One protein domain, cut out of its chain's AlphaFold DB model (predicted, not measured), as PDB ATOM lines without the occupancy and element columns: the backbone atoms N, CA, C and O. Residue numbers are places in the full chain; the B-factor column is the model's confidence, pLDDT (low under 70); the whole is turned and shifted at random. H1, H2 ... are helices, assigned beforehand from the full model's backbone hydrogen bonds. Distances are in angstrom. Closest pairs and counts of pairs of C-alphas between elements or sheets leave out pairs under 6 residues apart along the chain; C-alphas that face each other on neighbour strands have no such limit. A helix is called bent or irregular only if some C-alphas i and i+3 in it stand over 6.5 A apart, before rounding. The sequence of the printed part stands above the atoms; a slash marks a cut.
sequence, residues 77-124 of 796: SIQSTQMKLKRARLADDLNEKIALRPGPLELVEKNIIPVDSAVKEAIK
ATOM      1  N   SER A  77     -31.251  -6.023  33.725       82.62
ATOM      2  CA  SER A  77     -31.546  -4.611  34.019       82.62
ATOM      3  C   SER A  77     -30.528  -3.959  34.976       82.62
ATOM      4  O   SER A  77     -30.160  -2.794  34.822       82.62
ATOM      5  N   ILE A  78     -30.010  -4.717  35.949       87.06
ATOM      6  CA  ILE A  78     -29.197  -4.191  37.058       87.06
ATOM      7  C   ILE A  78     -27.687  -4.254  36.751       87.06
ATOM      8  O   ILE A  78     -26.901  -3.505  37.337       87.06
ATOM      9  N   GLN A  79     -27.256  -5.098  35.805       88.00
ATOM     10  CA  GLN A  79     -25.838  -5.422  35.576       88.00
ATOM     11  C   GLN A  79     -24.957  -4.209  35.224       88.00
ATOM     12  O   GLN A  79     -23.791  -4.167  35.621       88.00
ATOM     13  N   SER A  80     -25.494  -3.200  34.528       87.88
ATOM     14  CA  SER A  80     -24.765  -1.954  34.225       87.88
ATOM     15  C   SER A  80     -24.468  -1.147  35.498       87.88
ATOM     16  O   SER A  80     -23.315  -0.823  35.798       87.88
ATOM     17  N   THR A  81     -25.494  -0.913  36.322       91.94
ATOM     18  CA  THR A  81     -25.379  -0.228  37.620       91.94
ATOM     19  C   THR A  81     -24.473  -0.997  38.582       91.94
ATOM     20  O   THR A  81     -23.630  -0.399  39.250       91.94
ATOM     21  N   GLN A  82     -24.585  -2.328  38.611       92.00
ATOM     22  CA  GLN A  82     -23.725  -3.192  39.415       92.00
ATOM     23  C   GLN A  82     -22.257  -3.116  38.972       92.00
ATOM     24  O   GLN A  82     -21.378  -3.020  39.827       92.00
ATOM     25  N   MET A  83     -21.971  -3.102  37.665       91.38
ATOM     26  CA  MET A  83     -20.606  -2.940  37.154       91.38
ATOM     27  C   MET A  83     -20.033  -1.568  37.519       91.38
ATOM     28  O   MET A  83     -18.887  -1.482  37.961       91.38
ATOM     29  N   LYS A  84     -20.832  -0.500  37.392       94.19
ATOM     30  CA  LYS A  84     -20.440   0.859  37.791       94.19
ATOM     31  C   LYS A  84     -20.125   0.932  39.289       94.19
ATOM     32  O   LYS A  84     -19.099   1.492  39.656       94.19
ATOM     33  N   LEU A  85     -20.943   0.305  40.137       95.12
ATOM     34  CA  LEU A  85     -20.711   0.222  41.583       95.12
ATOM     35  C   LEU A  85     -19.492  -0.648  41.941       95.12
ATOM     36  O   LEU A  85     -18.731  -0.282  42.832       95.12
ATOM     37  N   LYS A  86     -19.269  -1.770  41.242       95.00
ATOM     38  CA  LYS A  86     -18.080  -2.628  41.410       95.00
ATOM     39  C   LYS A  86     -16.800  -1.881  41.020       95.00
ATOM     40  O   LYS A  86     -15.811  -1.978  41.737       95.00
ATOM     41  N   ARG A  87     -16.832  -1.108  39.927       97.00
ATOM     42  CA  ARG A  87     -15.729  -0.231  39.494       97.00
ATOM     43  C   ARG A  87     -15.472   0.908  40.481       97.00
ATOM     44  O   ARG A  87     -14.315   1.138  40.798       97.00
ATOM     45  N   ALA A  88     -16.517   1.569  40.987       97.56
ATOM     46  CA  ALA A  88     -16.386   2.625  41.995       97.56
ATOM     47  C   ALA A  88     -15.731   2.093  43.280       97.56
ATOM     48  O   ALA A  88     -14.634   2.520  43.611       97.56
ATOM     49  N   ARG A  89     -16.308   1.054  43.901       97.31
ATOM     50  CA  ARG A  89     -15.759   0.437  45.125       97.31
ATOM     51  C   ARG A  89     -14.312  -0.043  44.974       97.31
ATOM     52  O   ARG A  89     -13.552   0.029  45.929       97.31
ATOM     53  N   LEU A  90     -13.940  -0.545  43.793       97.88
ATOM     54  CA  LEU A  90     -12.561  -0.943  43.501       97.88
ATOM     55  C   LEU A  90     -11.632   0.270  43.336       97.88
ATOM     56  O   LEU A  90     -10.487   0.205  43.763       97.88
ATOM     57  N   ALA A  91     -12.103   1.367  42.740       98.06
ATOM     58  CA  ALA A  91     -11.341   2.612  42.680       98.06
ATOM     59  C   ALA A  91     -11.142   3.217  44.079       98.06
ATOM     60  O   ALA A  91     -10.040   3.662  44.380       98.06
ATOM     61  N   ASP A  92     -12.164   3.166  44.939       98.00
ATOM     62  CA  ASP A  92     -12.108   3.652  46.321       98.00
ATOM     63  C   ASP A  92     -11.087   2.844  47.162       98.00
ATOM     64  O   ASP A  92     -10.179   3.431  47.750       98.00
ATOM     65  N   ASP A  93     -11.165   1.503  47.138       98.19
ATOM     66  CA  ASP A  93     -10.198   0.587  47.785       98.19
ATOM     67  C   ASP A  93      -8.763   0.813  47.278       98.19
ATOM     68  O   ASP A  93      -7.831   0.980  48.069       98.19
ATOM     69  N   LEU A  94      -8.568   0.865  45.957       98.06
ATOM     70  CA  LEU A  94      -7.245   1.097  45.383       98.06
ATOM     71  C   LEU A  94      -6.712   2.490  45.735       98.06
ATOM     72  O   LEU A  94      -5.513   2.623  45.964       98.06
ATOM     73  N   ASN A  95      -7.565   3.511  45.825       97.81
ATOM     74  CA  ASN A  95      -7.158   4.859  46.207       97.81
ATOM     75  C   ASN A  95      -6.676   4.922  47.667       97.81
ATOM     76  O   ASN A  95      -5.637   5.526  47.925       97.81
ATOM     77  N   GLU A  96      -7.348   4.247  48.607       97.00
ATOM     78  CA  GLU A  96      -6.870   4.118  49.995       97.00
ATOM     79  C   GLU A  96      -5.504   3.408  50.054       97.00
ATOM     80  O   GLU A  96      -4.548   3.916  50.644       97.00
ATOM     81  N   LYS A  97      -5.367   2.276  49.354       97.44
ATOM     82  CA  LYS A  97      -4.120   1.487  49.308       97.44
ATOM     83  C   LYS A  97      -2.973   2.172  48.555       97.44
ATOM     84  O   LYS A  97      -1.813   1.842  48.793       97.44
ATOM     85  N   ILE A  98      -3.269   3.129  47.674       95.94
ATOM     86  CA  ILE A  98      -2.270   3.985  47.014       95.94
ATOM     87  C   ILE A  98      -1.907   5.190  47.895       95.94
ATOM     88  O   ILE A  98      -0.745   5.591  47.899       95.94
ATOM     89  N   ALA A  99      -2.843   5.737  48.677       96.38
ATOM     90  CA  ALA A  99      -2.560   6.788  49.657       96.38
ATOM     91  C   ALA A  99      -1.671   6.284  50.810       96.38
ATOM     92  O   ALA A  99      -0.790   7.006  51.267       96.38
ATOM     93  N   LEU A 100      -1.851   5.026  51.229       95.44
ATOM     94  CA  LEU A 100      -1.021   4.333  52.223       95.44
ATOM     95  C   LEU A 100       0.165   3.562  51.600       95.44
ATOM     96  O   LEU A 100       0.682   2.620  52.202       95.44
ATOM     97  N   ARG A 101       0.595   3.919  50.382       96.50
ATOM     98  CA  ARG A 101       1.687   3.230  49.678       96.50
ATOM     99  C   ARG A 101       3.036   3.471  50.381       96.50
ATOM    100  O   ARG A 101       3.455   4.626  50.444       96.50
ATOM    101  N   PRO A 102       3.766   2.416  50.799       94.62
ATOM    102  CA  PRO A 102       5.045   2.578  51.484       94.62
ATOM    103  C   PRO A 102       6.092   3.345  50.672       94.62
ATOM    104  O   PRO A 102       6.237   3.151  49.457       94.62
ATOM    105  N   GLY A 103       6.847   4.197  51.360       94.38
ATOM    106  CA  GLY A 103       7.916   5.004  50.783       94.38
ATOM    107  C   GLY A 103       9.162   4.175  50.430       94.38
ATOM    108  O   GLY A 103       9.417   3.140  51.051       94.38
ATOM    109  N   PRO A 104      10.013   4.629  49.486       92.75
ATOM    110  CA  PRO A 104      11.237   3.908  49.123       92.75
ATOM    111  C   PRO A 104      12.159   3.625  50.319       92.75
ATOM    112  O   PRO A 104      12.712   2.535  50.417       92.75
ATOM    113  N   LEU A 105      12.273   4.568  51.261       89.19
ATOM    114  CA  LEU A 105      13.076   4.405  52.481       89.19
ATOM    115  C   LEU A 105      12.513   3.327  53.423       89.19
ATOM    116  O   LEU A 105      13.279   2.603  54.052       89.19
ATOM    117  N   GLU A 106      11.190   3.168  53.480       90.81
ATOM    118  CA  GLU A 106      10.542   2.121  54.278       90.81
ATOM    119  C   GLU A 106      10.791   0.740  53.659       90.81
ATOM    120  O   GLU A 106      11.081  -0.216  54.371       90.81
ATOM    121  N   LEU A 107      10.767   0.638  52.325       94.19
ATOM    122  CA  LEU A 107      11.116  -0.592  51.603       94.19
ATOM    123  C   LEU A 107      12.600  -0.973  51.769       94.19
ATOM    124  O   LEU A 107      12.918  -2.164  51.807       94.19
ATOM    125  N   VAL A 108      13.501   0.005  51.926       91.12
ATOM    126  CA  VAL A 108      14.907  -0.222  52.319       91.12
ATOM    127  C   VAL A 108      15.003  -0.706  53.771       91.12
ATOM    128  O   VAL A 108      15.707  -1.677  54.046       91.12
ATOM    129  N   GLU A 109      14.263  -0.097  54.703       89.56
ATOM    130  CA  GLU A 109      14.220  -0.544  56.105       89.56
ATOM    131  C   GLU A 109      13.687  -1.985  56.226       89.56
ATOM    132  O   GLU A 109      14.241  -2.793  56.975       89.56
ATOM    133  N   LYS A 110      12.664  -2.345  55.438       91.50
ATOM    134  CA  LYS A 110      12.122  -3.714  55.383       91.50
ATOM    135  C   LYS A 110      13.015  -4.696  54.609       91.50
ATOM    136  O   LYS A 110      12.682  -5.875  54.553       91.50
ATOM    137  N   ASN A 111      14.169  -4.263  54.088       88.00
ATOM    138  CA  ASN A 111      15.122  -5.066  53.303       88.00
ATOM    139  C   ASN A 111      14.557  -5.583  51.961       88.00
ATOM    140  O   ASN A 111      15.083  -6.539  51.398       88.00
ATOM    141  N   ILE A 112      13.494  -4.955  51.450       92.44
ATOM    142  CA  ILE A 112      12.867  -5.286  50.160       92.44
ATOM    143  C   ILE A 112      13.657  -4.640  49.013       92.44
ATOM    144  O   ILE A 112      13.787  -5.222  47.940       92.44
ATOM    145  N   ILE A 113      14.223  -3.452  49.252       88.88
ATOM    146  CA  ILE A 113      15.202  -2.815  48.366       88.88
ATOM    147  C   ILE A 113      16.598  -3.005  48.985       88.88
ATOM    148  O   ILE A 113      16.826  -2.516  50.097       88.88
ATOM    149  N   PRO A 114      17.542  -3.690  48.309       86.56
ATOM    150  CA  PRO A 114      18.914  -3.816  48.787       86.56
ATOM    151  C   PRO A 114      19.660  -2.484  48.644       86.56
ATOM    152  O   PRO A 114      19.575  -1.818  47.614       86.56
ATOM    153  N   VAL A 115      20.400  -2.105  49.687       84.75
ATOM    154  CA  VAL A 115      21.220  -0.885  49.763       84.75
ATOM    155  C   VAL A 115      22.479  -1.207  50.563       84.75
ATOM    156  O   VAL A 115      22.405  -1.959  51.538       84.75
ATOM    157  N   ASP A 116      23.619  -0.629  50.175       84.69
ATOM    158  CA  ASP A 116      24.897  -0.806  50.868       84.69
ATOM    159  C   ASP A 116      24.780  -0.501  52.366       84.69
ATOM    160  O   ASP A 116      24.243   0.535  52.767       84.69
ATOM    161  N   SER A 117      25.330  -1.380  53.209       77.75
ATOM    162  CA  SER A 117      25.166  -1.309  54.668       77.75
ATOM    163  C   SER A 117      25.584   0.039  55.265       77.75
ATOM    164  O   SER A 117      24.943   0.518  56.194       77.75
ATOM    165  N   ALA A 118      26.606   0.693  54.701       74.81
ATOM    166  CA  ALA A 118      27.038   2.025  55.125       74.81
ATOM    167  C   ALA A 118      25.968   3.109  54.877       74.81
ATOM    168  O   ALA A 118      25.749   3.966  55.730       74.81
ATOM    169  N   VAL A 119      25.265   3.052  53.742       72.94
ATOM    170  CA  VAL A 119      24.181   3.988  53.399       72.94
ATOM    171  C   VAL A 119      22.925   3.671  54.212       72.94
ATOM    172  O   VAL A 119      22.266   4.581  54.712       72.94
ATOM    173  N   LYS A 120      22.624   2.384  54.414       71.38
ATOM    174  CA  LYS A 120      21.509   1.919  55.249       71.38
ATOM    175  C   LYS A 120      21.628   2.404  56.700       71.38
ATOM    176  O   LYS A 120      20.670   2.956  57.238       71.38
ATOM    177  N   GLU A 121      22.805   2.262  57.309       69.88
ATOM    178  CA  GLU A 121      23.049   2.762  58.667       69.88
ATOM    179  C   GLU A 121      23.130   4.299  58.715       69.88
ATOM    180  O   GLU A 121      22.644   4.890  59.675       69.88
ATOM    181  N   ALA A 122      23.624   4.983  57.673       66.50
ATOM    182  CA  ALA A 122      23.595   6.452  57.605       66.50
ATOM    183  C   ALA A 122      22.164   7.029  57.548       66.50
ATOM    184  O   ALA A 122      21.852   8.000  58.245       66.50
ATOM    185  N   ILE A 123      21.264   6.405  56.777       68.50
ATOM    186  CA  ILE A 123      19.841   6.784  56.718       68.50
ATOM    187  C   ILE A 123      19.185   6.606  58.096       68.50
ATOM    188  O   ILE A 123      18.438   7.474  58.544       68.50
ATOM    189  N   LYS A 124      19.508   5.516  58.798       65.25
ATOM    190  CA  LYS A 124      18.976   5.206  60.133       65.25
ATOM    191  C   LYS A 124      19.585   6.072  61.250       65.25
ATOM    192  O   LYS A 124      18.895   6.404  62.210       65.25
TER     193      LYS A 124
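What this domain is: This is residues 77 to 124 of the 796 residues of the protein "SAP domain-containing protein" of Hirundo rustica rustica (UniProt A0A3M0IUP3). One long, straight helix, H1, sticks out as an arm from a small, loose head, in which two short helices, H2 and H3, are near each other and joined by a looping link. H1 makes much of the length of the rod, and no other helix packs on it. The printed part has 48 residues with three named helices, in the order H1, H2, H3 along the chain, and no named strand. The class is all helix, with 35 of the 48 printed residues in the named helices. The whole is extended, with a radius of gyration of the C-alphas of 19.2 A, and the C-alphas span 63 by 14 by 9 A along their three main axes.

How they stand to each other: The longest helix is H1, residues 79 to 99, and it touches no helix. It stands free: residues 77 to 103, of which 79 to 99 belong to H1, have no C-alpha 8 or more residues away along the chain within 10 A. From Ala 99 a tight link of 4 residues, Leu 100 to Gly 103, runs to H2, residues 104 to 109. H1 and H2 are apart, with no C-alpha of the one within 8 A of the other. A short link of 7 residues, Lys 110 to Asp 116, runs from H2 to H3, residues 117 to 124. H2 and H3 are close but not clearly touching, with 2 pairs of C-alphas within 8 A. Their closest C-alphas are those of Val 108 and Lys 120, 7.5 A apart, and their centres are 11.2 A apart. The lines of H2 and H3 are only just about perpendicular, at 73 degrees. H1 and H3 are apart. Residues 114 to 119, of which 117 to 119 belong to H3, stand free as well. In H1, H2 and H3 every pair of O of residue i and N of residue i+4 is within hydrogen-bond range.

Where its parts are: H1 runs from Gln 79 to Ala 99, 21 residues, and measures 29.8 A from first to last C-alpha. It begins with C-alpha 79 at (-25.838, -5.422, 35.576) and ends with C-alpha 99 at (-2.560, 6.788, 49.657), with x, y and z each higher at its end than at its beginning. H2 runs from Pro 104 to Glu 109, 6 residues, and measures 8.8 A; its first C-alpha is at (11.237, 3.908, 49.123). H3 runs from Ser 117 to Lys 124, 8 residues, and measures 10.5 A. Its last C-alpha, that of Lys 124, is at (18.976, 5.206, 60.133). In H3 x falls from 25.166 at C-alpha 117 to 18.976 at C-alpha 124. No helix is bent or irregular.

The domain as a whole: The printed part runs from residue 77 to residue 124 of a chain of 796 residues and has no cut. The two C-alphas farthest apart are those of Ser 77 and Ala 118, at 62.6 A, and the first and last printed C-alphas, those of Ser 77 and Lys 124, are 57.7 A apart. The radius of gyration of the C-alphas is 2.00 times the 9.6 A of a compact globule of 48 residues. No link is long: the link from H1 to H2 is tight and that from H2 to H3 is short. The mean pLDDT of the printed part is 89.3, with a mean of 95 in H1, 91 in H2 and 71 in H3. The model's confidence is low, under 70, in 4 residues, 121 to 124, which belong to H3.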